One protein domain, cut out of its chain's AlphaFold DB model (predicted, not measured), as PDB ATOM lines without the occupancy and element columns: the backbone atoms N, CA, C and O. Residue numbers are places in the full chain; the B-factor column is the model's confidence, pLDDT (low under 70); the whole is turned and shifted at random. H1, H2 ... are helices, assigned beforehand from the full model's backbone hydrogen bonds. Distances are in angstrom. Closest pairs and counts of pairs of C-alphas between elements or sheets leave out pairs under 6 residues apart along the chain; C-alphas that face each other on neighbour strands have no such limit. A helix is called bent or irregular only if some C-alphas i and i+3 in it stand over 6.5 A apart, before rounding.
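Overview. This is residues 212 to 389 of the 390 residues of the protein "CBF domain-containing protein" of Ascaris lumbricoides (UniProt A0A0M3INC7). Two helical hairpins, H2 with H3 and H6 with H7, stand side by side as a small four-helix bundle, with H9 packed along H3. H11 crosses the side made by H2 and H6, with H10 beyond it; H1 and H4 sit by the end of H3, while H5 and H8 touch no helix. The 178 printed residues have eleven named helices, H1 to H11 in chain order, and no named strand: the class is all helix. The whole is compact, with a radius of gyration of the C-alphas of 16.0 A and spans of 46 by 44 by 30 A.

Along the chain. Find C-alpha 212 at (173.428, 208.417, 278.966), where H1 begins and runs to residue 218; it is only just irregular, with C-alphas 215 and 218 6.51 A apart. Next come H2, residues 225 to 241, 25.9 A long, and H3, residues 244 to 260, 24.4 A. Look then for H4 at 262 to 268, H5 at 272 to 277, H6 at 298 to 304 and H7 at 310 to 320, 15.1 A. H8 is 333 to 337, H9 340 to 348, H10 359 to 369, 15.4 A, and H11 378 to 387, 14.2 A, ending at C-alpha 387 (158.213, 212.405, 301.637).

Arrangement. Start at the hub, H3, which touches five helices. H2 and H3 form a hairpin at a shallow tilt of 13 degrees, opposite ways; their closest C-alphas, Cys 239 and Val 247, are 5.2 A apart. H7 touches H3 at 25 degrees, the same way, closest at Val 312 and Val 248, 5.5 A. H9 touches H3 at 19 degrees, opposite ways, at Pro 340 and Ala 249, 4.9 A. H1 touches H3 residues 253 to 260 alone, closest at Asn 217 and Ser 260, 5.8 A. H3 and H4 only just touch, only at the corner, with 3 pairs of C-alphas within 8 A. H6 and H7 form a hairpin at 4 degrees, with Leu 301 and Ala 316 closest, 5.4 A. H11 touches H2 at 83 degrees, about perpendicular, at Leu 382 and Ile 237, 6.7 A. H10 touches H11 at 90 degrees, at Tyr 365 and Trp 385, 7.1 A. Each O i to N i+4 pair is within hydrogen-bond range in H3, H6, H7, H8, H10 and H11, against 2 of 3 in H1, 11 of 13 in H2, 3 of 5 in H9, and 0 of 3 in H4 and 0 of 2 in H5, where 4 of 4 and 3 of 3 O i to N i+3 pairs are.

Size, cuts and confidence. The C-alphas farthest apart, Ala 276 and Lys 349, are 46.6 A apart. The printed part has no cut; its long links are H5 to H6 and H7 to H8. Look for low confidence, pLDDT under 70, at residues 270 to 278 and 350 to 352 of the model.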
ATOM      1  N   LEU A 212     174.888 208.366 278.972       97.00
ATOM      2  CA  LEU A 212     173.428 208.417 278.966       97.00
ATOM      3  C   LEU A 212     172.859 209.036 277.680       97.00
ATOM      4  O   LEU A 212     171.870 208.528 277.158       97.00
ATOM      5  N   ASP A 213     173.488 210.080 277.132       95.69
ATOM      6  CA  ASP A 213     173.099 210.674 275.844       95.69
ATOM      7  C   ASP A 213     173.144 209.631 274.710       95.69
ATOM      8  O   ASP A 213     172.185 209.472 273.951       95.69
ATOM      9  N   MET A 214     174.201 208.815 274.661       93.81
ATOM     10  CA  MET A 214     174.293 207.712 273.701       93.81
ATOM     11  C   MET A 214     173.275 206.600 273.968       93.81
ATOM     12  O   MET A 214     172.612 206.114 273.051       93.81
ATOM     13  N   MET A 215     173.130 206.209 275.232       94.62
ATOM     14  CA  MET A 215     172.269 205.111 275.661       94.62
ATOM     15  C   MET A 215     170.786 205.379 275.452       94.62
ATOM     16  O   MET A 215     170.049 204.439 275.156       94.62
ATOM     17  N   ILE A 216     170.355 206.623 275.673       94.94
ATOM     18  CA  ILE A 216     168.948 207.025 275.761       94.94
ATOM     19  C   ILE A 216     168.565 207.892 274.562       94.94
ATOM     20  O   ILE A 216     167.644 207.535 273.833       94.94
ATOM     21  N   ASN A 217     169.262 209.004 274.307       94.12
ATOM     22  CA  ASN A 217     168.841 209.955 273.271       94.12
ATOM     23  C   ASN A 217     169.114 209.429 271.858       94.12
ATOM     24  O   ASN A 217     168.210 209.434 271.018       94.12
ATOM     25  N   LEU A 218     170.329 208.933 271.595       91.69
ATOM     26  CA  LEU A 218     170.675 208.397 270.271       91.69
ATOM     27  C   LEU A 218     169.907 207.106 269.957       91.69
ATOM     28  O   LEU A 218     169.520 206.879 268.810       91.69
ATOM     29  N   ARG A 219     169.606 206.296 270.980       90.75
ATOM     30  CA  ARG A 219     168.833 205.048 270.855       90.75
ATOM     31  C   ARG A 219     167.352 205.194 271.217       90.75
ATOM     32  O   ARG A 219     166.699 204.186 271.460       90.75
ATOM     33  N   ARG A 220     166.768 206.401 271.176       91.38
ATOM     34  CA  ARG A 220     165.375 206.679 271.613       91.38
ATOM     35  C   ARG A 220     164.280 205.767 271.035       91.38
ATOM     36  O   ARG A 220     163.216 205.630 271.618       91.38
ATOM     37  N   LYS A 221     164.513 205.157 269.866       89.75
ATOM     38  CA  LYS A 221     163.570 204.213 269.231       89.75
ATOM     39  C   LYS A 221     163.667 202.781 269.775       89.75
ATOM     40  O   LYS A 221     162.767 201.991 269.538       89.75
ATOM     41  N   GLN A 222     164.769 202.444 270.440       89.88
ATOM     42  CA  GLN A 222     165.110 201.099 270.915       89.88
ATOM     43  C   GLN A 222     165.025 200.983 272.445       89.88
ATOM     44  O   GLN A 222     165.106 199.884 272.986       89.88
ATOM     45  N   VAL A 223     164.887 202.106 273.158       92.50
ATOM     46  CA  VAL A 223     164.812 202.144 274.623       92.50
ATOM     47  C   VAL A 223     163.359 202.225 275.072       92.50
ATOM     48  O   VAL A 223     162.580 203.024 274.556       92.50
ATOM     49  N   SER A 224     162.990 201.399 276.052       93.75
ATOM     50  CA  SER A 224     161.652 201.427 276.644       93.75
ATOM     51  C   SER A 224     161.447 202.684 277.496       93.75
ATOM     52  O   SER A 224     162.361 203.159 278.174       93.75
ATOM     53  N   LEU A 225     160.218 203.205 277.518       94.12
ATOM     54  CA  LEU A 225     159.886 204.385 278.321       94.12
ATOM     55  C   LEU A 225     160.095 204.139 279.827       94.12
ATOM     56  O   LEU A 225     160.581 205.027 280.525       94.12
ATOM     57  N   CYS A 226     159.803 202.926 280.314       93.94
ATOM     58  CA  CYS A 226     160.034 202.526 281.708       93.94
ATOM     59  C   CYS A 226     161.502 202.687 282.120       93.94
ATOM     60  O   CYS A 226     161.787 203.208 283.197       93.94
ATOM     61  N   ARG A 227     162.430 202.307 281.234       95.75
ATOM     62  CA  ARG A 227     163.865 202.432 281.481       95.75
ATOM     63  C   ARG A 227     164.283 203.893 281.573       95.75
ATOM     64  O   ARG A 227     164.993 204.264 282.502       95.75
ATOM     65  N   VAL A 228     163.805 204.739 280.656       97.06
ATOM     66  CA  VAL A 228     164.075 206.188 280.694       97.06
ATOM     67  C   VAL A 228     163.557 206.804 281.996       97.06
ATOM     68  O   VAL A 228     164.303 207.512 282.670       97.06
ATOM     69  N   ALA A 229     162.329 206.470 282.398       96.19
ATOM     70  CA  ALA A 229     161.740 206.911 283.662       96.19
ATOM     71  C   ALA A 229     162.585 206.501 284.882       96.19
ATOM     72  O   ALA A 229     162.794 207.305 285.793       96.19
ATOM     73  N   ALA A 230     163.129 205.278 284.886       96.50
ATOM     74  CA  ALA A 230     163.998 204.790 285.955       96.50
ATOM     75  C   ALA A 230     165.265 205.633 286.100       96.50
ATOM     76  O   ALA A 230     165.597 206.062 287.211       96.50
ATOM     77  N   PHE A 231     165.945 205.911 284.982       97.56
ATOM     78  CA  PHE A 231     167.118 206.785 284.964       97.56
ATOM     79  C   PHE A 231     166.775 208.193 285.454       97.56
ATOM     80  O   PHE A 231     167.500 208.727 286.286       97.56
ATOM     81  N   VAL A 232     165.650 208.766 285.018       97.31
ATOM     82  CA  VAL A 232     165.201 210.102 285.447       97.31
ATOM     83  C   VAL A 232     164.999 210.169 286.959       97.31
ATOM     84  O   VAL A 232     165.577 211.047 287.597       97.31
ATOM     85  N   LYS A 233     164.249 209.229 287.555       95.19
ATOM     86  CA  LYS A 233     164.032 209.197 289.013       95.19
ATOM     87  C   LYS A 233     165.357 209.096 289.762       95.19
ATOM     88  O   LYS A 233     165.630 209.907 290.638       95.19
ATOM     89  N   ARG A 234     166.222 208.153 289.378       95.25
ATOM     90  CA  ARG A 234     167.511 207.950 290.059       95.25
ATOM     91  C   ARG A 234     168.431 209.173 289.935       95.25
ATOM     92  O   ARG A 234     169.074 209.537 290.918       95.25
ATOM     93  N   LEU A 235     168.452 209.828 288.772       97.00
ATOM     94  CA  LEU A 235     169.202 211.067 288.537       97.00
ATOM     95  C   LEU A 235     168.677 212.239 289.378       97.00
ATOM     96  O   LEU A 235     169.468 212.976 289.956       97.00
ATOM     97  N   LEU A 236     167.356 212.398 289.496       97.00
ATOM     98  CA  LEU A 236     166.765 213.431 290.353       97.00
ATOM     99  C   LEU A 236     167.120 213.218 291.827       97.00
ATOM    100  O   LEU A 236     167.416 214.181 292.527       97.00
ATOM    101  N   ILE A 237     167.141 211.967 292.288       95.50
ATOM    102  CA  ILE A 237     167.510 211.645 293.668       95.50
ATOM    103  C   ILE A 237     168.979 211.977 293.955       95.50
ATOM    104  O   ILE A 237     169.278 212.556 295.000       95.50
ATOM    105  N   ILE A 238     169.909 211.657 293.047       95.75
ATOM    106  CA  ILE A 238     171.327 211.971 293.290       95.75
ATOM    107  C   ILE A 238     171.604 213.482 293.319       95.75
ATOM    108  O   ILE A 238     172.546 213.896 293.990       95.75
ATOM    109  N   CYS A 239     170.771 214.314 292.677       96.69
ATOM    110  CA  CYS A 239     170.912 215.772 292.724       96.69
ATOM    111  C   CYS A 239     170.868 216.343 294.151       96.69
ATOM    112  O   CYS A 239     171.472 217.377 294.401       96.69
ATOM    113  N   PHE A 240     170.195 215.690 295.104       95.50
ATOM    114  CA  PHE A 240     170.094 216.209 296.475       95.50
ATOM    115  C   PHE A 240     171.402 216.131 297.272       95.50
ATOM    116  O   PHE A 240     171.531 216.790 298.302       95.50
ATOM    117  N   ILE A 241     172.364 215.332 296.814       94.62
ATOM    118  CA  ILE A 241     173.650 215.131 297.490       94.62
ATOM    119  C   ILE A 241     174.845 215.523 296.612       94.62
ATOM    120  O   ILE A 241     175.979 215.185 296.938       94.62
ATOM    121  N   LEU A 242     174.595 216.229 295.504       94.69
ATOM    122  CA  LEU A 242     175.616 216.734 294.589       94.69
ATOM    123  C   LEU A 242     175.718 218.271 294.647       94.69
ATOM    124  O   LEU A 242     174.715 218.927 294.929       94.69
ATOM    125  N   PRO A 243     176.897 218.852 294.353       94.06
ATOM    126  CA  PRO A 243     177.072 220.307 294.283       94.06
ATOM    127  C   PRO A 243     176.310 220.938 293.101       94.06
ATOM    128  O   PRO A 243     175.873 220.227 292.186       94.06
ATOM    129  N   SER A 244     176.149 222.265 293.084       94.06
ATOM    130  CA  SER A 244     175.214 222.939 292.167       94.06
ATOM    131  C   SER A 244     175.586 222.757 290.694       94.06
ATOM    132  O   SER A 244     174.709 222.414 289.895       94.06
ATOM    133  N   HIS A 245     176.867 222.883 290.314       93.31
ATOM    134  CA  HIS A 245     177.322 222.653 288.932       93.31
ATOM    135  C   HIS A 245     176.969 221.259 288.410       93.31
ATOM    136  O   HIS A 245     176.577 221.095 287.249       93.31
ATOM    137  N   CYS A 246     177.069 220.252 289.276       95.38
ATOM    138  CA  CYS A 246     176.699 218.875 288.971       95.38
ATOM    139  C   CYS A 246     175.186 218.739 288.767       95.38
ATOM    140  O   CYS A 246     174.739 218.112 287.802       95.38
ATOM    141  N   VAL A 247     174.392 219.360 289.644       96.69
ATOM    142  CA  VAL A 247     172.925 219.366 289.560       96.69
ATOM    143  C   VAL A 247     172.451 220.036 288.270       96.69
ATOM    144  O   VAL A 247     171.605 219.477 287.574       96.69
ATOM    145  N   VAL A 248     173.025 221.183 287.896       96.19
ATOM    146  CA  VAL A 248     172.723 221.877 286.631       96.19
ATOM    147  C   VAL A 248     172.951 220.954 285.434       96.19
ATOM    148  O   VAL A 248     172.067 220.811 284.585       96.19
ATOM    149  N   ALA A 249     174.106 220.284 285.380       96.88
ATOM    150  CA  ALA A 249     174.440 219.363 284.297       96.88
ATOM    151  C   ALA A 249     173.457 218.180 284.214       96.88
ATOM    152  O   ALA A 249     173.013 217.814 283.121       96.88
ATOM    153  N   ILE A 250     173.063 217.614 285.359       97.75
ATOM    154  CA  ILE A 250     172.096 216.510 285.423       97.75
ATOM    155  C   ILE A 250     170.694 216.966 285.007       97.75
ATOM    156  O   ILE A 250     170.053 216.280 284.211       97.75
ATOM    157  N   LEU A 251     170.221 218.129 285.468       97.88
ATOM    158  CA  LEU A 251     168.915 218.671 285.073       97.88
ATOM    159  C   LEU A 251     168.866 219.017 283.580       97.88
ATOM    160  O   LEU A 251     167.871 218.721 282.914       97.88
ATOM    161  N   ALA A 252     169.950 219.566 283.025       96.94
ATOM    162  CA  ALA A 252     170.091 219.747 281.582       96.94
ATOM    163  C   ALA A 252     170.029 218.398 280.840       96.94
ATOM    164  O   ALA A 252     169.368 218.294 279.807       96.94
ATOM    165  N   GLY A 253     170.647 217.347 281.392       97.00
ATOM    166  CA  GLY A 253     170.555 215.972 280.895       97.00
ATOM    167  C   GLY A 253     169.127 215.430 280.896       97.00
ATOM    168  O   GLY A 253     168.626 215.023 279.849       97.00
ATOM    169  N   ILE A 254     168.431 215.506 282.030       97.81
ATOM    170  CA  ILE A 254     167.031 215.076 282.161       97.81
ATOM    171  C   ILE A 254     166.144 215.814 281.157       97.81
ATOM    172  O   ILE A 254     165.305 215.191 280.509       97.81
ATOM    173  N   ARG A 255     166.369 217.118 280.944       96.81
ATOM    174  CA  ARG A 255     165.653 217.884 279.915       96.81
ATOM    175  C   ARG A 255     165.789 217.240 278.536       96.81
ATOM    176  O   ARG A 255     164.791 217.125 277.829       96.81
ATOM    177  N   THR A 256     166.985 216.794 278.149       96.69
ATOM    178  CA  THR A 256     167.163 216.111 276.856       96.69
ATOM    179  C   THR A 256     166.345 214.823 276.753       96.69
ATOM    180  O   THR A 256     165.862 214.523 275.664       96.69
ATOM    181  N   PHE A 257     166.100 214.115 277.865       97.31
ATOM    182  CA  PHE A 257     165.266 212.908 277.880       97.31
ATOM    183  C   PHE A 257     163.789 213.219 277.648       97.31
ATOM    184  O   PHE A 257     163.146 212.524 276.867       97.31
ATOM    185  N   PHE A 258     163.261 214.286 278.256       95.88
ATOM    186  CA  PHE A 258     161.892 214.748 277.994       95.88
ATOM    187  C   PHE A 258     161.707 215.206 276.540       95.88
ATOM    188  O   PHE A 258     160.678 214.923 275.931       95.88
ATOM    189  N   VAL A 259     162.722 215.851 275.952       94.88
ATOM    190  CA  VAL A 259     162.701 216.231 274.528       94.88
ATOM    191  C   VAL A 259     162.754 214.999 273.619       94.88
ATOM    192  O   VAL A 259     162.047 214.937 272.614       94.88
ATOM    193  N   SER A 260     163.598 214.013 273.935       95.88
ATOM    194  CA  SER A 260     163.771 212.820 273.099       95.88
ATOM    195  C   SER A 260     162.643 211.795 273.255       95.88
ATOM    196  O   SER A 260     162.358 211.082 272.290       95.88
ATOM    197  N   HIS A 261     161.973 211.768 274.413       95.81
ATOM    198  CA  HIS A 261     160.863 210.874 274.754       95.81
ATOM    199  C   HIS A 261     159.646 211.675 275.255       95.81
ATOM    200  O   HIS A 261     159.376 211.688 276.455       95.81
ATOM    201  N   PRO A 262     158.846 212.295 274.366       93.81
ATOM    202  CA  PRO A 262     157.736 213.167 274.771       93.81
ATOM    203  C   PRO A 262     156.701 212.509 275.695       93.81
ATOM    204  O   PRO A 262     156.146 213.170 276.560       93.81
ATOM    205  N   ARG A 263     156.488 211.188 275.574       93.12
ATOM    206  CA  ARG A 263     155.573 210.414 276.443       93.12
ATOM    207  C   ARG A 263     155.988 210.390 277.921       93.12
ATOM    208  O   ARG A 263     155.191 210.002 278.772       93.12
ATOM    209  N   LEU A 264     157.217 210.803 278.232       93.38
ATOM    210  CA  LEU A 264     157.710 210.965 279.598       93.38
ATOM    211  C   LEU A 264     156.979 212.094 280.351       93.38
ATOM    212  O   LEU A 264     157.020 212.120 281.577       93.38
ATOM    213  N   SER A 265     156.273 212.989 279.643       91.69
ATOM    214  CA  SER A 265     155.433 214.036 280.244       91.69
ATOM    215  C   SER A 265     154.393 213.492 281.226       91.69
ATOM    216  O   SER A 265     154.070 214.181 282.186       91.69
ATOM    217  N   SER A 266     153.953 212.241 281.054       90.50
ATOM    218  CA  SER A 266     153.073 211.535 281.999       90.50
ATOM    219  C   SER A 266     153.608 211.520 283.438       90.50
ATOM    220  O   SER A 266     152.829 211.543 284.382       90.50
ATOM    221  N   MET A 267     154.930 211.570 283.642       91.31
ATOM    222  CA  MET A 267     155.539 211.639 284.979       91.31
ATOM    223  C   MET A 267     155.388 213.013 285.659       91.31
ATOM    224  O   MET A 267     155.739 213.166 286.832       91.31
ATOM    225  N   LEU A 268     154.935 214.034 284.929       90.56
ATOM    226  CA  LEU A 268     154.651 215.371 285.458       90.56
ATOM    227  C   LEU A 268     153.188 215.513 285.895       90.56
ATOM    228  O   LEU A 268     152.860 216.426 286.651       90.56
ATOM    229  N   GLU A 269     152.318 214.609 285.450       83.06
ATOM    230  CA  GLU A 269     150.905 214.590 285.798       83.06
ATOM    231  C   GLU A 269     150.728 213.889 287.154       83.06
ATOM    232  O   GLU A 269     151.235 212.795 287.391       83.06
ATOM    233  N   SER A 270     150.045 214.545 288.093       62.03
ATOM    234  CA  SER A 270     149.729 213.975 289.411       62.03
ATOM    235  C   SER A 270     148.291 213.454 289.377       62.03
ATOM    236  O   SER A 270     147.378 214.147 289.810       62.03
ATOM    237  N   GLY A 271     148.079 212.286 288.763       53.38
ATOM    238  CA  GLY A 271     146.757 211.662 288.611       53.38
ATOM    239  C   GLY A 271     146.558 210.437 289.509       53.38
ATOM    240  O   GLY A 271     147.493 209.669 289.735       53.38
ATOM    241  N   GLU A 272     145.330 210.224 289.988       48.41
ATOM    242  CA  GLU A 272     144.925 209.069 290.814       48.41
ATOM    243  C   GLU A 272     145.111 207.710 290.097       48.41
ATOM    244  O   GLU A 272     145.338 206.691 290.747       48.41
ATOM    245  N   GLU A 273     145.128 207.692 288.757       48.94
ATOM    246  CA  GLU A 273     145.353 206.491 287.926       48.94
ATOM    247  C   GLU A 273     146.744 205.856 288.120       48.94
ATOM    248  O   GLU A 273     146.946 204.662 287.880       48.94
ATOM    249  N   VAL A 274     147.709 206.635 288.614       52.25
ATOM    250  CA  VAL A 274     149.088 206.207 288.876       52.25
ATOM    251  C   VAL A 274     149.142 205.140 289.987       52.25
ATOM    252  O   VAL A 274     149.995 204.246 289.957       52.25
ATOM    253  N   ALA A 275     148.183 205.161 290.923       48.66
ATOM    254  CA  ALA A 275     148.124 204.242 292.061       48.66
ATOM    255  C   ALA A 275     147.855 202.774 291.664       48.66
ATOM    256  O   ALA A 275     148.275 201.860 292.377       48.66
ATOM    257  N   ALA A 276     147.226 202.521 290.508       51.12
ATOM    258  CA  ALA A 276     146.860 201.169 290.067       51.12
ATOM    259  C   ALA A 276     148.037 200.354 289.482       51.12
ATOM    260  O   ALA A 276     147.987 199.125 289.446       51.12
ATOM    261  N   SER A 277     149.123 201.008 289.053       60.59
ATOM    262  CA  SER A 277     150.275 200.364 288.380       60.59
ATOM    263  C   SER A 277     151.375 199.881 289.359       60.59
ATOM    264  O   SER A 277     152.297 199.117 289.028       60.59
ATOM    265  N   GLY A 278     151.220 200.226 290.641       68.31
ATOM    266  CA  GLY A 278     152.100 199.843 291.741       68.31
ATOM    267  C   GLY A 278     153.197 200.866 292.039       68.31
ATOM    268  O   GLY A 278     153.532 201.718 291.221       68.31
ATOM    269  N   LEU A 279     153.759 200.756 293.243       83.06
ATOM    270  CA  LEU A 279     154.682 201.740 293.807       83.06
ATOM    271  C   LEU A 279     156.096 201.629 293.220       83.06
ATOM    272  O   LEU A 279     156.590 200.524 292.968       83.06
ATOM    273  N   PHE A 280     156.745 202.784 293.055       88.31
ATOM    274  CA  PHE A 280     158.159 202.881 292.707       88.31
ATOM    275  C   PHE A 280     159.030 202.246 293.799       88.31
ATOM    276  O   PHE A 280     158.844 202.504 294.987       88.31
ATOM    277  N   LYS A 281     159.989 201.418 293.380       91.25
ATOM    278  CA  LYS A 281     160.919 200.690 294.251       91.25
ATOM    279  C   LYS A 281     162.338 201.250 294.093       91.25
ATOM    280  O   LYS A 281     163.023 200.882 293.134       91.25
ATOM    281  N   PRO A 282     162.782 202.158 294.980       88.69
ATOM    282  CA  PRO A 282     164.070 202.842 294.843       88.69
ATOM    283  C   PRO A 282     165.289 201.936 295.092       88.69
ATOM    284  O   PRO A 282     166.383 202.229 294.611       88.69
ATOM    285  N   ASP A 283     165.102 200.850 295.835       87.81
ATOM    286  CA  ASP A 283     166.092 199.837 296.217       87.81
ATOM    287  C   ASP A 283     166.423 198.839 295.095       87.81
ATOM    288  O   ASP A 283     167.458 198.173 295.125       87.81
ATOM    289  N   VAL A 284     165.565 198.737 294.079       92.44
ATOM    290  CA  VAL A 284     165.751 197.797 292.974       92.44
ATOM    291  C   VAL A 284     166.807 198.318 292.002       92.44
ATOM    292  O   VAL A 284     166.618 199.318 291.318       92.44
ATOM    293  N   ASP A 285     167.911 197.585 291.878       90.62
ATOM    294  CA  ASP A 285     169.021 197.858 290.954       90.62
ATOM    295  C   ASP A 285     168.808 197.295 289.540       90.62
ATOM    296  O   ASP A 285     169.726 196.769 288.897       90.62
ATOM    297  N   ASP A 286     167.572 197.392 289.066       93.38
ATOM    298  CA  ASP A 286     167.156 197.020 287.722       93.38
ATOM    299  C   ASP A 286     166.177 198.076 287.181       93.38
ATOM    300  O   ASP A 286     165.088 198.241 287.746       93.38
ATOM    301  N   PRO A 287     166.543 198.811 286.114       94.38
ATOM    302  CA  PRO A 287     165.720 199.904 285.618       94.38
ATOM    303  C   PRO A 287     164.391 199.433 285.006       94.38
ATOM    304  O   PRO A 287     163.461 200.231 284.913       94.38
ATOM    305  N   ASP A 288     164.262 198.157 284.626       91.44
ATOM    306  CA  ASP A 288     163.012 197.626 284.072       91.44
ATOM    307  C   ASP A 288     162.064 197.108 285.177       91.44
ATOM    308  O   ASP A 288     160.868 196.941 284.940       91.44
ATOM    309  N   CYS A 289     162.558 196.908 286.408       91.44
ATOM    310  CA  CYS A 289     161.775 196.357 287.526       91.44
ATOM    311  C   CYS A 289     161.432 197.368 288.634       91.44
ATOM    312  O   CYS A 289     160.669 197.036 289.545       91.44
ATOM    313  N   CYS A 290     161.960 198.595 288.588       90.50
ATOM    314  CA  CYS A 290     161.772 199.581 289.658       90.50
ATOM    315  C   CYS A 290     160.407 200.294 289.631       90.50
ATOM    316  O   CYS A 290     160.092 201.011 290.574       90.50
ATOM    317  N   LYS A 291     159.599 200.132 288.571       90.25
ATOM    318  CA  LYS A 291     158.296 200.809 288.390       90.25
ATOM    319  C   LYS A 291     158.371 202.344 288.480       90.25
ATOM    320  O   LYS A 291     157.555 202.992 289.120       90.25
ATOM    321  N   ALA A 292     159.376 202.953 287.853       90.94
ATOM    322  CA  ALA A 292     159.544 204.408 287.910       90.94
ATOM    323  C   ALA A 292     158.473 205.189 287.138       90.94
ATOM    324  O   ALA A 292     158.103 206.274 287.568       90.94
ATOM    325  N   LEU A 293     157.973 204.648 286.022       89.94
ATOM    326  CA  LEU A 293     156.981 205.325 285.179       89.94
ATOM    327  C   LEU A 293     155.629 205.518 285.886       89.94
ATOM    328  O   LEU A 293     154.910 206.455 285.572       89.94
ATOM    329  N   SER A 294     155.306 204.667 286.863       85.94
ATOM    330  CA  SER A 294     154.124 204.796 287.722       85.94
ATOM    331  C   SER A 294     154.370 205.691 288.940       85.94
ATOM    332  O   SER A 294     153.703 205.555 289.956       85.94
ATOM    333  N   SER A 295     155.347 206.592 288.885       87.06
ATOM    334  CA  SER A 295     155.570 207.593 289.922       87.06
ATOM    335  C   SER A 295     155.789 208.947 289.278       87.06
ATOM    336  O   SER A 295     156.589 209.088 288.352       87.06
ATOM    337  N   ALA A 296     155.156 209.968 289.848       89.00
ATOM    338  CA  ALA A 296     155.439 211.342 289.472       89.00
ATOM    339  C   ALA A 296     156.865 211.757 289.893       89.00
ATOM    340  O   ALA A 296     157.461 211.170 290.808       89.00
ATOM    341  N   VAL A 297     157.405 212.775 289.212       92.62
ATOM    342  CA  VAL A 297     158.673 213.467 289.551       92.62
ATOM    343  C   VAL A 297     158.447 214.879 290.105       92.62
ATOM    344  O   VAL A 297     159.389 215.635 290.351       92.62
ATOM    345  N   THR A 298     157.183 215.277 290.263       90.62
ATOM    346  CA  THR A 298     156.776 216.617 290.706       90.62
ATOM    347  C   THR A 298     157.271 216.930 292.114       90.62
ATOM    348  O   THR A 298     157.628 218.079 292.388       90.62
ATOM    349  N   SER A 299     157.365 215.916 292.975       90.88
ATOM    350  CA  SER A 299     157.937 215.975 294.319       90.88
ATOM    351  C   SER A 299     159.395 216.422 294.311       90.88
ATOM    352  O   SER A 299     159.741 217.437 294.918       90.88
ATOM    353  N   GLU A 300     160.247 215.719 293.566       94.81
ATOM    354  CA  GLU A 300     161.673 216.005 293.468       94.81
ATOM    355  C   GLU A 300     161.904 217.396 292.890       94.81
ATOM    356  O   GLU A 300     162.638 218.203 293.461       94.81
ATOM    357  N   LEU A 301     161.225 217.706 291.782       95.94
ATOM    358  CA  LEU A 301     161.356 218.997 291.116       95.94
ATOM    359  C   LEU A 301     160.888 220.149 292.013       95.94
ATOM    360  O   LEU A 301     161.486 221.224 291.988       95.94
ATOM    361  N   SER A 302     159.858 219.942 292.838       95.00
ATOM    362  CA  SER A 302     159.357 220.969 293.761       95.00
ATOM    363  C   SER A 302     160.317 221.247 294.914       95.00
ATOM    364  O   SER A 302     160.448 222.401 295.323       95.00
ATOM    365  N   VAL A 303     161.028 220.231 295.407       95.75
ATOM    366  CA  VAL A 303     162.102 220.429 296.391       95.75
ATOM    367  C   VAL A 303     163.310 221.110 295.739       95.75
ATOM    368  O   VAL A 303     163.821 222.078 296.298       95.75
ATOM    369  N   LEU A 304     163.711 220.706 294.527       96.38
ATOM    370  CA  LEU A 304     164.797 221.350 293.769       96.38
ATOM    371  C   LEU A 304     164.497 222.815 293.406       96.38
ATOM    372  O   LEU A 304     165.413 223.627 293.323       96.38
ATOM    373  N   CYS A 305     163.225 223.208 293.279       96.00
ATOM    374  CA  CYS A 305     162.838 224.616 293.119       96.00
ATOM    375  C   CYS A 305     163.186 225.502 294.335       96.00
ATOM    376  O   CYS A 305     163.084 226.722 294.225       96.00
ATOM    377  N   LYS A 306     163.559 224.911 295.481       94.75
ATOM    378  CA  LYS A 306     163.985 225.608 296.708       94.75
ATOM    379  C   LYS A 306     165.518 225.707 296.835       94.75
ATOM    380  O   LYS A 306     166.000 226.077 297.901       94.75
ATOM    381  N   HIS A 307     166.271 225.316 295.802       95.25
ATOM    382  CA  HIS A 307     167.735 225.361 295.793       95.25
ATOM    383  C   HIS A 307     168.270 226.804 295.868       95.25
ATOM    384  O   HIS A 307     167.585 227.736 295.449       95.25
ATOM    385  N   SER A 308     169.488 226.993 296.384       92.69
ATOM    386  CA  SER A 308     170.135 228.315 296.451       92.69
ATOM    387  C   SER A 308     170.523 228.859 295.073       92.69
ATOM    388  O   SER A 308     170.308 230.035 294.795       92.69
ATOM    389  N   ASP A 309     171.082 228.002 294.214       92.81
ATOM    390  CA  ASP A 309     171.483 228.346 292.843       92.81
ATOM    391  C   ASP A 309     170.262 228.694 291.952       92.81
ATOM    392  O   ASP A 309     169.416 227.823 291.694       92.81
ATOM    393  N   PRO A 310     170.178 229.932 291.420       93.00
ATOM    394  CA  PRO A 310     169.114 230.358 290.515       93.00
ATOM    395  C   PRO A 310     168.978 229.504 289.251       93.00
ATOM    396  O   PRO A 310     167.860 229.314 288.769       93.00
ATOM    397  N   LEU A 311     170.081 228.982 288.706       93.50
ATOM    398  CA  LEU A 311     170.075 228.185 287.481       93.50
ATOM    399  C   LEU A 311     169.458 226.803 287.724       93.50
ATOM    400  O   LEU A 311     168.664 226.331 286.906       93.50
ATOM    401  N   VAL A 312     169.742 226.192 288.880       95.94
ATOM    402  CA  VAL A 312     169.070 224.960 289.332       95.94
ATOM    403  C   VAL A 312     167.568 225.201 289.464       95.94
ATOM    404  O   VAL A 312     166.769 224.437 288.919       95.94
ATOM    405  N   VAL A 313     167.170 226.296 290.122       96.50
ATOM    406  CA  VAL A 313     165.755 226.659 290.292       96.50
ATOM    407  C   VAL A 313     165.074 226.900 288.943       96.50
ATOM    408  O   VAL A 313     163.953 226.432 288.729       96.50
ATOM    409  N   GLN A 314     165.731 227.605 288.021       95.88
ATOM    410  CA  GLN A 314     165.207 227.877 286.685       95.88
ATOM    411  C   GLN A 314     164.984 226.580 285.895       95.88
ATOM    412  O   GLN A 314     163.900 226.380 285.344       95.88
ATOM    413  N   LEU A 315     165.966 225.673 285.878       96.44
ATOM    414  CA  LEU A 315     165.860 224.377 285.200       96.44
ATOM    415  C   LEU A 315     164.796 223.476 285.837       96.44
ATOM    416  O   LEU A 315     164.008 222.863 285.118       96.44
ATOM    417  N   ALA A 316     164.720 223.428 287.170       97.19
ATOM    418  CA  ALA A 316     163.708 222.653 287.883       97.19
ATOM    419  C   ALA A 316     162.287 223.158 287.582       97.19
ATOM    420  O   ALA A 316     161.398 222.357 287.283       97.19
ATOM    421  N   LYS A 317     162.073 224.484 287.578       96.31
ATOM    422  CA  LYS A 317     160.792 225.100 287.185       96.31
ATOM    423  C   LYS A 317     160.439 224.802 285.728       96.31
ATOM    424  O   LYS A 317     159.288 224.473 285.453       96.31
ATOM    425  N   HIS A 318     161.411 224.879 284.818       96.38
ATOM    426  CA  HIS A 318     161.221 224.575 283.398       96.38
ATOM    427  C   HIS A 318     160.800 223.118 283.162       96.38
ATOM    428  O   HIS A 318     159.846 222.859 282.428       96.38
ATOM    429  N   LEU A 319     161.476 222.167 283.817       96.12
ATOM    430  CA  LEU A 319     161.130 220.745 283.760       96.12
ATOM    431  C   LEU A 319     159.738 220.486 284.336       96.12
ATOM    432  O   LEU A 319     158.927 219.818 283.702       96.12
ATOM    433  N   ARG A 320     159.438 221.063 285.505       94.25
ATOM    434  CA  ARG A 320     158.140 220.898 286.171       94.25
ATOM    435  C   ARG A 320     156.980 221.449 285.341       94.25
ATOM    436  O   ARG A 320     155.887 220.907 285.407       94.25
ATOM    437  N   ALA A 321     157.220 222.502 284.564       93.50
ATOM    438  CA  ALA A 321     156.236 223.103 283.668       93.50
ATOM    439  C   ALA A 321     156.076 222.366 282.321       93.50
ATOM    440  O   ALA A 321     155.333 222.844 281.468       93.50
ATOM    441  N   GLY A 322     156.771 221.244 282.092       92.50
ATOM    442  CA  GLY A 322     156.639 220.475 280.850       92.50
ATOM    443  C   GLY A 322     157.399 221.054 279.654       92.50
ATOM    444  O   GLY A 322     156.980 220.869 278.518       92.50
ATOM    445  N   LEU A 323     158.525 221.733 279.898       93.62
ATOM    446  CA  LEU A 323     159.409 222.304 278.873       93.62
ATOM    447  C   LEU A 323     158.716 223.340 277.955       93.62
ATOM    448  O   LEU A 323     158.761 223.211 276.728       93.62
ATOM    449  N   PRO A 324     158.106 224.402 278.515       92.56
ATOM    450  CA  PRO A 324     157.410 225.402 277.715       92.56
ATOM    451  C   PRO A 324     158.369 226.173 276.796       92.56
ATOM    452  O   PRO A 324     159.481 226.544 277.187       92.56
ATOM    453  N   SER A 325     157.912 226.458 275.575       87.75
ATOM    454  CA  SER A 325     158.640 227.260 274.582       87.75
ATOM    455  C   SER A 325     158.505 228.771 274.796       87.75
ATOM    456  O   SER A 325     159.252 229.537 274.195       87.75
ATOM    457  N   SER A 326     157.569 229.216 275.636       86.50
ATOM    458  CA  SER A 326     157.343 230.624 275.976       86.50
ATOM    459  C   SER A 326     156.773 230.764 277.397       86.50
ATOM    460  O   SER A 326     156.376 229.782 278.022       86.50
ATOM    461  N   GLY A 327     156.754 231.987 277.931       89.00
ATOM    462  CA  GLY A 327     156.205 232.287 279.259       89.00
ATOM    463  C   GLY A 327     157.229 232.247 280.399       89.00
ATOM    464  O   GLY A 327     158.437 232.180 280.183       89.00
ATOM    465  N   ALA A 328     156.741 232.313 281.640       85.56
ATOM    466  CA  ALA A 328     157.570 232.563 282.826       85.56
ATOM    467  C   ALA A 328     158.571 231.439 283.172       85.56
ATOM    468  O   ALA A 328     159.563 231.693 283.849       85.56
ATOM    469  N   ALA A 329     158.322 230.206 282.718       89.06
ATOM    470  CA  ALA A 329     159.187 229.043 282.951       89.06
ATOM    471  C   ALA A 329     160.018 228.643 281.713       89.06
ATOM    472  O   ALA A 329     160.561 227.538 281.655       89.06
ATOM    473  N   HIS A 330     160.111 229.515 280.706       92.25
ATOM    474  CA  HIS A 330     160.979 229.326 279.543       92.25
ATOM    475  C   HIS A 330     162.466 229.520 279.908       92.25
ATOM    476  O   HIS A 330     162.816 230.280 280.812       92.25
ATOM    477  N   ILE A 331     163.354 228.845 279.172       93.06
ATOM    478  CA  ILE A 331     164.815 228.962 279.309       93.06
ATOM    479  C   ILE A 331     165.434 229.520 278.030       93.06
ATOM    480  O   ILE A 331     164.960 229.237 276.937       93.06
ATOM    481  N   SER A 332     166.520 230.284 278.148       90.19
ATOM    482  CA  SER A 332     167.175 230.890 276.984       90.19
ATOM    483  C   SER A 332     167.736 229.845 276.006       90.19
ATOM    484  O   SER A 332     168.057 228.711 276.377       90.19
ATOM    485  N   ALA A 333     167.913 230.250 274.744       87.56
ATOM    486  CA  ALA A 333     168.519 229.410 273.709       87.56
ATOM    487  C   ALA A 333     169.947 228.957 274.069       87.56
ATOM    488  O   ALA A 333     170.356 227.846 273.735       87.56
ATOM    489  N   GLU A 334     170.695 229.789 274.799       86.62
ATOM    490  CA  GLU A 334     172.027 229.431 275.296       86.62
ATOM    491  C   GLU A 334     171.966 228.234 276.251       86.62
ATOM    492  O   GLU A 334     172.833 227.358 276.201       86.62
ATOM    493  N   ILE A 335     170.930 228.172 277.097       86.88
ATOM    494  CA  ILE A 335     170.766 227.075 278.048       86.88
ATOM    495  C   ILE A 335     170.284 225.809 277.332       86.88
ATOM    496  O   ILE A 335     170.740 224.706 277.633       86.88
ATOM    497  N   SER A 336     169.370 225.960 276.371       87.75
ATOM    498  CA  SER A 336     168.687 224.834 275.727       87.75
ATOM    499  C   SER A 336     169.520 224.086 274.681       87.75
ATOM    500  O   SER A 336     169.275 222.897 274.468       87.75
ATOM    501  N   THR A 337     170.470 224.762 274.025       89.06
ATOM    502  CA  THR A 337     171.311 224.197 272.949       89.06
ATOM    503  C   THR A 337     172.587 223.533 273.458       89.06
ATOM    504  O   THR A 337     173.168 222.694 272.769       89.06
ATOM    505  N   ARG A 338     173.026 223.895 274.664       91.94
ATOM    506  CA  ARG A 338     174.266 223.399 275.258       91.94
ATOM    507  C   ARG A 338     174.142 221.938 275.671       91.94
ATOM    508  O   ARG A 338     173.118 221.511 276.210       91.94
ATOM    509  N   LYS A 339     175.210 221.168 275.467       93.38
ATOM    510  CA  LYS A 339     175.226 219.755 275.850       93.38
ATOM    511  C   LYS A 339     175.314 219.610 277.376       93.38
ATOM    512  O   LYS A 339     176.065 220.352 278.008       93.38
ATOM    513  N   PRO A 340     174.617 218.630 277.985       93.94
ATOM    514  CA  PRO A 340     174.590 218.450 279.440       93.94
ATOM    515  C   PRO A 340     175.980 218.385 280.089       93.94
ATOM    516  O   PRO A 340     176.240 219.047 281.086       93.94
ATOM    517  N   TYR A 341     176.908 217.646 279.480       93.12
ATOM    518  CA  TYR A 341     178.266 217.441 279.993       93.12
ATOM    519  C   TYR A 341     179.202 218.655 279.856       93.12
ATOM    520  O   TYR A 341     180.290 218.634 280.428       93.12
ATOM    521  N   GLU A 342     178.810 219.703 279.122       92.81
ATOM    522  CA  GLU A 342     179.570 220.960 279.009       92.81
ATOM    523  C   GLU A 342     179.276 221.925 280.169       92.81
ATOM    524  O   GLU A 342     180.027 222.876 280.392       92.81
ATOM    525  N   TRP A 343     178.191 221.693 280.918       91.56
ATOM    526  CA  TRP A 343     177.818 222.520 282.068       91.56
ATOM    527  C   TRP A 343     178.770 222.375 283.249       91.56
ATOM    528  O   TRP A 343     179.013 223.366 283.929       91.56
ATOM    529  N   ILE A 344     179.355 221.187 283.436       90.44
ATOM    530  CA  ILE A 344     180.310 220.905 284.516       90.44
ATOM    531  C   ILE A 344     181.459 221.919 284.496       90.44
ATOM    532  O   ILE A 344     181.660 222.645 285.462       90.44
ATOM    533  N   GLU A 345     182.145 222.050 283.359       86.75
ATOM    534  CA  GLU A 345     183.285 222.963 283.207       86.75
ATOM    535  C   GLU A 345     182.875 224.442 283.286       86.75
ATOM    536  O   GLU A 345     183.627 225.281 283.778       86.75
ATOM    537  N   ARG A 346     181.680 224.796 282.791       86.25
ATOM    538  CA  ARG A 346     181.212 226.190 282.796       86.25
ATOM    539  C   ARG A 346     180.871 226.662 284.205       86.25
ATOM    540  O   ARG A 346     181.329 227.728 284.605       86.25
ATOM    541  N   CYS A 347     180.048 225.899 284.916       83.19
ATOM    542  CA  CYS A 347     179.587 226.265 286.250       83.19
ATOM    543  C   CYS A 347     180.732 226.201 287.263       83.19
ATOM    544  O   CYS A 347     180.837 227.089 288.102       83.19
ATOM    545  N   ARG A 348     181.676 225.262 287.106       78.25
ATOM    546  CA  ARG A 348     182.848 225.168 287.987       78.25
ATOM    547  C   ARG A 348     183.724 226.421 287.996       78.25
ATOM    548  O   ARG A 348     184.322 226.741 289.012       78.25
ATOM    549  N   LYS A 349     183.781 227.173 286.891       72.19
ATOM    550  CA  LYS A 349     184.512 228.455 286.836       72.19
ATOM    551  C   LYS A 349     183.848 229.572 287.643       72.19
ATOM    552  O   LYS A 349     184.474 230.601 287.867       72.19
ATOM    553  N   GLN A 350     182.579 229.402 288.002       67.50
ATOM    554  CA  GLN A 350     181.756 230.404 288.677       67.50
ATOM    555  C   GLN A 350     181.475 230.032 290.139       67.50
ATOM    556  O   GLN A 350     181.158 230.911 290.937       67.50
ATOM    557  N   GLU A 351     181.580 228.750 290.491       68.50
ATOM    558  CA  GLU A 351     181.206 228.228 291.801       68.50
ATOM    559  C   GLU A 351     182.383 228.264 292.790       68.50
ATOM    560  O   GLU A 351     183.493 227.834 292.483       68.50
ATOM    561  N   ILE A 352     182.134 228.811 293.986       63.28
ATOM    562  CA  ILE A 352     183.132 228.983 295.061       63.28
ATOM    563  C   ILE A 352     182.972 227.900 296.146       63.28
ATOM    564  O   ILE A 352     183.927 227.601 296.860       63.28
ATOM    565  N   ASN A 353     181.780 227.305 296.270       73.25
ATOM    566  CA  ASN A 353     181.454 226.312 297.291       73.25
ATOM    567  C   ASN A 353     181.060 224.976 296.648       73.25
ATOM    568  O   ASN A 353     180.147 224.930 295.834       73.25
ATOM    569  N   ASP A 354     181.729 223.903 297.057       80.81
ATOM    570  CA  ASP A 354     181.531 222.540 296.552       80.81
ATOM    571  C   ASP A 354     180.576 221.716 297.451       80.81
ATOM    572  O   ASP A 354     180.412 220.509 297.262       80.81
ATOM    573  N   GLU A 355     179.966 222.331 298.473       86.12
ATOM    574  CA  GLU A 355     179.050 221.649 299.391       86.12
ATOM    575  C   GLU A 355     177.625 221.517 298.818       86.12
ATOM    576  O   GLU A 355     177.020 222.514 298.410       86.12
ATOM    577  N   PRO A 356     177.022 220.309 298.826       91.06
ATOM    578  CA  PRO A 356     175.659 220.132 298.333       91.06
ATOM    579  C   PRO A 356     174.624 220.823 299.231       91.06
ATOM    580  O   PRO A 356     174.538 220.555 300.430       91.06
ATOM    581  N   TYR A 357     173.756 221.640 298.630       92.50
ATOM    582  CA  TYR A 357     172.807 222.511 299.341       92.50
ATOM    583  C   TYR A 357     171.893 221.791 300.350       92.50
ATOM    584  O   TYR A 357     171.595 222.317 301.422       92.50
ATOM    585  N   PHE A 358     171.421 220.584 300.027       93.38
ATOM    586  CA  PHE A 358     170.511 219.834 300.900       93.38
ATOM    587  C   PHE A 358     171.230 218.893 301.874       93.38
ATOM    588  O   PHE A 358     170.571 218.287 302.726       93.38
ATOM    589  N   TYR A 359     172.558 218.765 301.779       91.38
ATOM    590  CA  TYR A 359     173.310 217.705 302.448       91.38
ATOM    591  C   TYR A 359     173.164 217.745 303.967       91.38
ATOM    592  O   TYR A 359     172.849 216.727 304.578       91.38
ATOM    593  N   GLU A 360     173.287 218.920 304.587       91.62
ATOM    594  CA  GLU A 360     173.146 219.063 306.041       91.62
ATOM    595  C   GLU A 360     171.768 218.613 306.546       91.62
ATOM    596  O   GLU A 360     171.658 217.900 307.547       91.62
ATOM    597  N   ARG A 361     170.697 218.976 305.828       93.44
ATOM    598  CA  ARG A 361     169.322 218.589 306.187       93.44
ATOM    599  C   ARG A 361     169.133 217.077 306.091       93.44
ATOM    600  O   ARG A 361     168.483 216.483 306.953       93.44
ATOM    601  N   ILE A 362     169.732 216.458 305.077       93.88
ATOM    602  CA  ILE A 362     169.729 215.005 304.888       93.88
ATOM    603  C   ILE A 362     170.526 214.322 306.004       93.88
ATOM    604  O   ILE A 362     170.052 213.353 306.592       93.88
ATOM    605  N   LEU A 363     171.701 214.842 306.367       92.62
ATOM    606  CA  LEU A 363     172.499 214.301 307.469       92.62
ATOM    607  C   LEU A 363     171.763 214.389 308.812       92.62
ATOM    608  O   LEU A 363     171.790 213.432 309.589       92.62
ATOM    609  N   LEU A 364     171.052 215.489 309.077       93.88
ATOM    610  CA  LEU A 364     170.204 215.628 310.264       93.88
ATOM    611  C   LEU A 364     169.067 214.599 310.281       93.88
ATOM    612  O   LEU A 364     168.791 214.006 311.326       93.88
ATOM    613  N   TYR A 365     168.429 214.356 309.135       94.31
ATOM    614  CA  TYR A 365     167.411 213.317 308.984       94.31
ATOM    615  C   TYR A 365     167.979 211.916 309.273       94.31
ATOM    616  O   TYR A 365     167.436 211.180 310.102       94.31
ATOM    617  N   CYS A 366     169.122 211.585 308.670       93.56
ATOM    618  CA  CYS A 366     169.849 210.334 308.888       93.56
ATOM    619  C   CYS A 366     170.233 210.138 310.364       93.56
ATOM    620  O   CYS A 366     170.004 209.066 310.931       93.56
ATOM    621  N   LYS A 367     170.732 211.194 311.023       93.75
ATOM    622  CA  LYS A 367     171.102 211.183 312.448       93.75
ATOM    623  C   LYS A 367     169.902 210.887 313.348       93.75
ATOM    624  O   LYS A 367     170.017 210.059 314.249       93.75
ATOM    625  N   LYS A 368     168.742 211.506 313.087       93.69
ATOM    626  CA  LYS A 368     167.501 211.252 313.844       93.69
ATOM    627  C   LYS A 368     167.039 209.796 313.738       93.69
ATOM    628  O   LYS A 368     166.541 209.249 314.716       93.69
ATOM    629  N   ARG A 369     167.231 209.161 312.577       92.62
ATOM    630  CA  ARG A 369     166.847 207.760 312.329       92.62
ATOM    631  C   ARG A 369     167.948 206.737 312.626       92.62
ATOM    632  O   ARG A 369     167.708 205.548 312.458       92.62
ATOM    633  N   LYS A 370     169.131 207.172 313.081       92.94
ATOM    634  CA  LYS A 370     170.312 206.316 313.311       92.94
ATOM    635  C   LYS A 370     170.720 205.504 312.068       92.94
ATOM    636  O   LYS A 370     171.174 204.370 312.187       92.94
ATOM    637  N   VAL A 371     170.573 206.088 310.876       93.06
ATOM    638  CA  VAL A 371     170.965 205.470 309.598       93.06
ATOM    639  C   VAL A 371     172.210 206.168 309.059       93.06
ATOM    640  O   VAL A 371     172.260 207.394 309.010       93.06
ATOM    641  N   GLN A 372     173.211 205.401 308.625       91.25
ATOM    642  CA  GLN A 372     174.370 205.940 307.914       91.25
ATOM    643  C   GLN A 372     174.098 205.968 306.407       91.25
ATOM    644  O   GLN A 372     173.724 204.949 305.827       91.25
ATOM    645  N   LEU A 373     174.309 207.119 305.766       92.50
ATOM    646  CA  LEU A 373     174.136 207.264 304.321       92.50
ATOM    647  C   LEU A 373     175.291 206.587 303.564       92.50
ATOM    648  O   LEU A 373     176.462 206.821 303.859       92.50
ATOM    649  N   SER A 374     174.958 205.756 302.581       93.06
ATOM    650  CA  SER A 374     175.896 205.015 301.731       93.06
ATOM    651  C   SER A 374     175.339 204.871 300.314       93.06
ATOM    652  O   SER A 374     174.135 205.028 300.099       93.06
ATOM    653  N   SER A 375     176.174 204.489 299.346       90.06
ATOM    654  CA  SER A 375     175.723 204.295 297.959       90.06
ATOM    655  C   SER A 375     174.648 203.214 297.794       90.06
ATOM    656  O   SER A 375     173.848 203.281 296.865       90.06
ATOM    657  N   LYS A 376     174.576 202.250 298.723       88.94
ATOM    658  CA  LYS A 376     173.598 201.151 298.689       88.94
ATOM    659  C   LYS A 376     172.215 201.550 299.195       88.94
ATOM    660  O   LYS A 376     171.220 201.036 298.705       88.94
ATOM    661  N   ASN A 377     172.140 202.441 300.182       91.81
ATOM    662  CA  ASN A 377     170.872 202.823 300.811       91.81
ATOM    663  C   ASN A 377     170.408 204.238 300.445       91.81
ATOM    664  O   ASN A 377     169.282 204.596 300.785       91.81
ATOM    665  N   MET A 378     171.226 205.026 299.731       92.69
ATOM    666  CA  MET A 378     170.903 206.421 299.424       92.69
ATOM    667  C   MET A 378     169.555 206.585 298.728       92.69
ATOM    668  O   MET A 378     168.828 207.516 299.042       92.69
ATOM    669  N   GLN A 379     169.199 205.687 297.804       91.62
ATOM    670  CA  GLN A 379     167.978 205.836 297.019       91.62
ATOM    671  C   GLN A 379     166.756 205.714 297.927       91.62
ATOM    672  O   GLN A 379     165.900 206.590 297.912       91.62
ATOM    673  N   MET A 380     166.718 204.693 298.781       92.00
ATOM    674  CA  MET A 380     165.639 204.502 299.750       92.00
ATOM    675  C   MET A 380     165.580 205.655 300.763       92.00
ATOM    676  O   MET A 380     164.539 206.285 300.913       92.00
ATOM    677  N   VAL A 381     166.715 206.002 301.383       93.69
ATOM    678  CA  VAL A 381     166.781 207.050 302.419       93.69
ATOM    679  C   VAL A 381     166.363 208.419 301.879       93.69
ATOM    680  O   VAL A 381     165.653 209.154 302.560       93.69
ATOM    681  N   LEU A 382     166.788 208.774 300.665       93.19
ATOM    682  CA  LEU A 382     166.442 210.060 300.061       93.19
ATOM    683  C   LEU A 382     164.985 210.109 299.598       93.19
ATOM    684  O   LEU A 382     164.367 211.161 299.727       93.19
ATOM    685  N   ASN A 383     164.414 208.998 299.119       91.25
ATOM    686  CA  ASN A 383     162.978 208.939 298.824       91.25
ATOM    687  C   ASN A 383     162.147 209.122 300.106       91.25
ATOM    688  O   ASN A 383     161.229 209.938 300.118       91.25
ATOM    689  N   ASP A 384     162.517 208.464 301.209       91.38
ATOM    690  CA  ASP A 384     161.837 208.644 302.500       91.38
ATOM    691  C   ASP A 384     162.001 210.067 303.054       91.38
ATOM    692  O   ASP A 384     161.074 210.627 303.641       91.38
ATOM    693  N   TRP A 385     163.182 210.668 302.885       94.06
ATOM    694  CA  TRP A 385     163.431 212.057 303.266       94.06
ATOM    695  C   TRP A 385     162.567 213.027 302.451       94.06
ATOM    696  O   TRP A 385     161.978 213.942 303.028       94.06
ATOM    697  N   LEU A 386     162.426 212.811 301.141       90.94
ATOM    698  CA  LEU A 386     161.587 213.646 300.279       90.94
ATOM    699  C   LEU A 386     160.124 213.650 300.708       90.94
ATOM    700  O   LEU A 386     159.516 214.716 300.718       90.94
ATOM    701  N   ILE A 387     159.585 212.500 301.119       87.25
ATOM    702  CA  ILE A 387     158.213 212.405 301.637       87.25
ATOM    703  C   ILE A 387     158.023 213.316 302.859       87.25
ATOM    704  O   ILE A 387     156.953 213.878 303.033       87.25
ATOM    705  N   THR A 388     159.059 213.520 303.681       87.94
ATOM    706  CA  THR A 388     158.981 214.430 304.842       87.94
ATOM    707  C   THR A 388     159.127 215.918 304.508       87.94
ATOM    708  O   THR A 388     158.970 216.755 305.394       87.94
ATOM    709  N   MET A 389     159.480 216.253 303.263       83.25
ATOM    710  CA  MET A 389     159.716 217.627 302.794       83.25
ATOM    711  C   MET A 389     158.552 218.206 301.975       83.25
ATOM    712  O   MET A 389     158.570 219.409 301.669       83.25
TER     713      MET A 389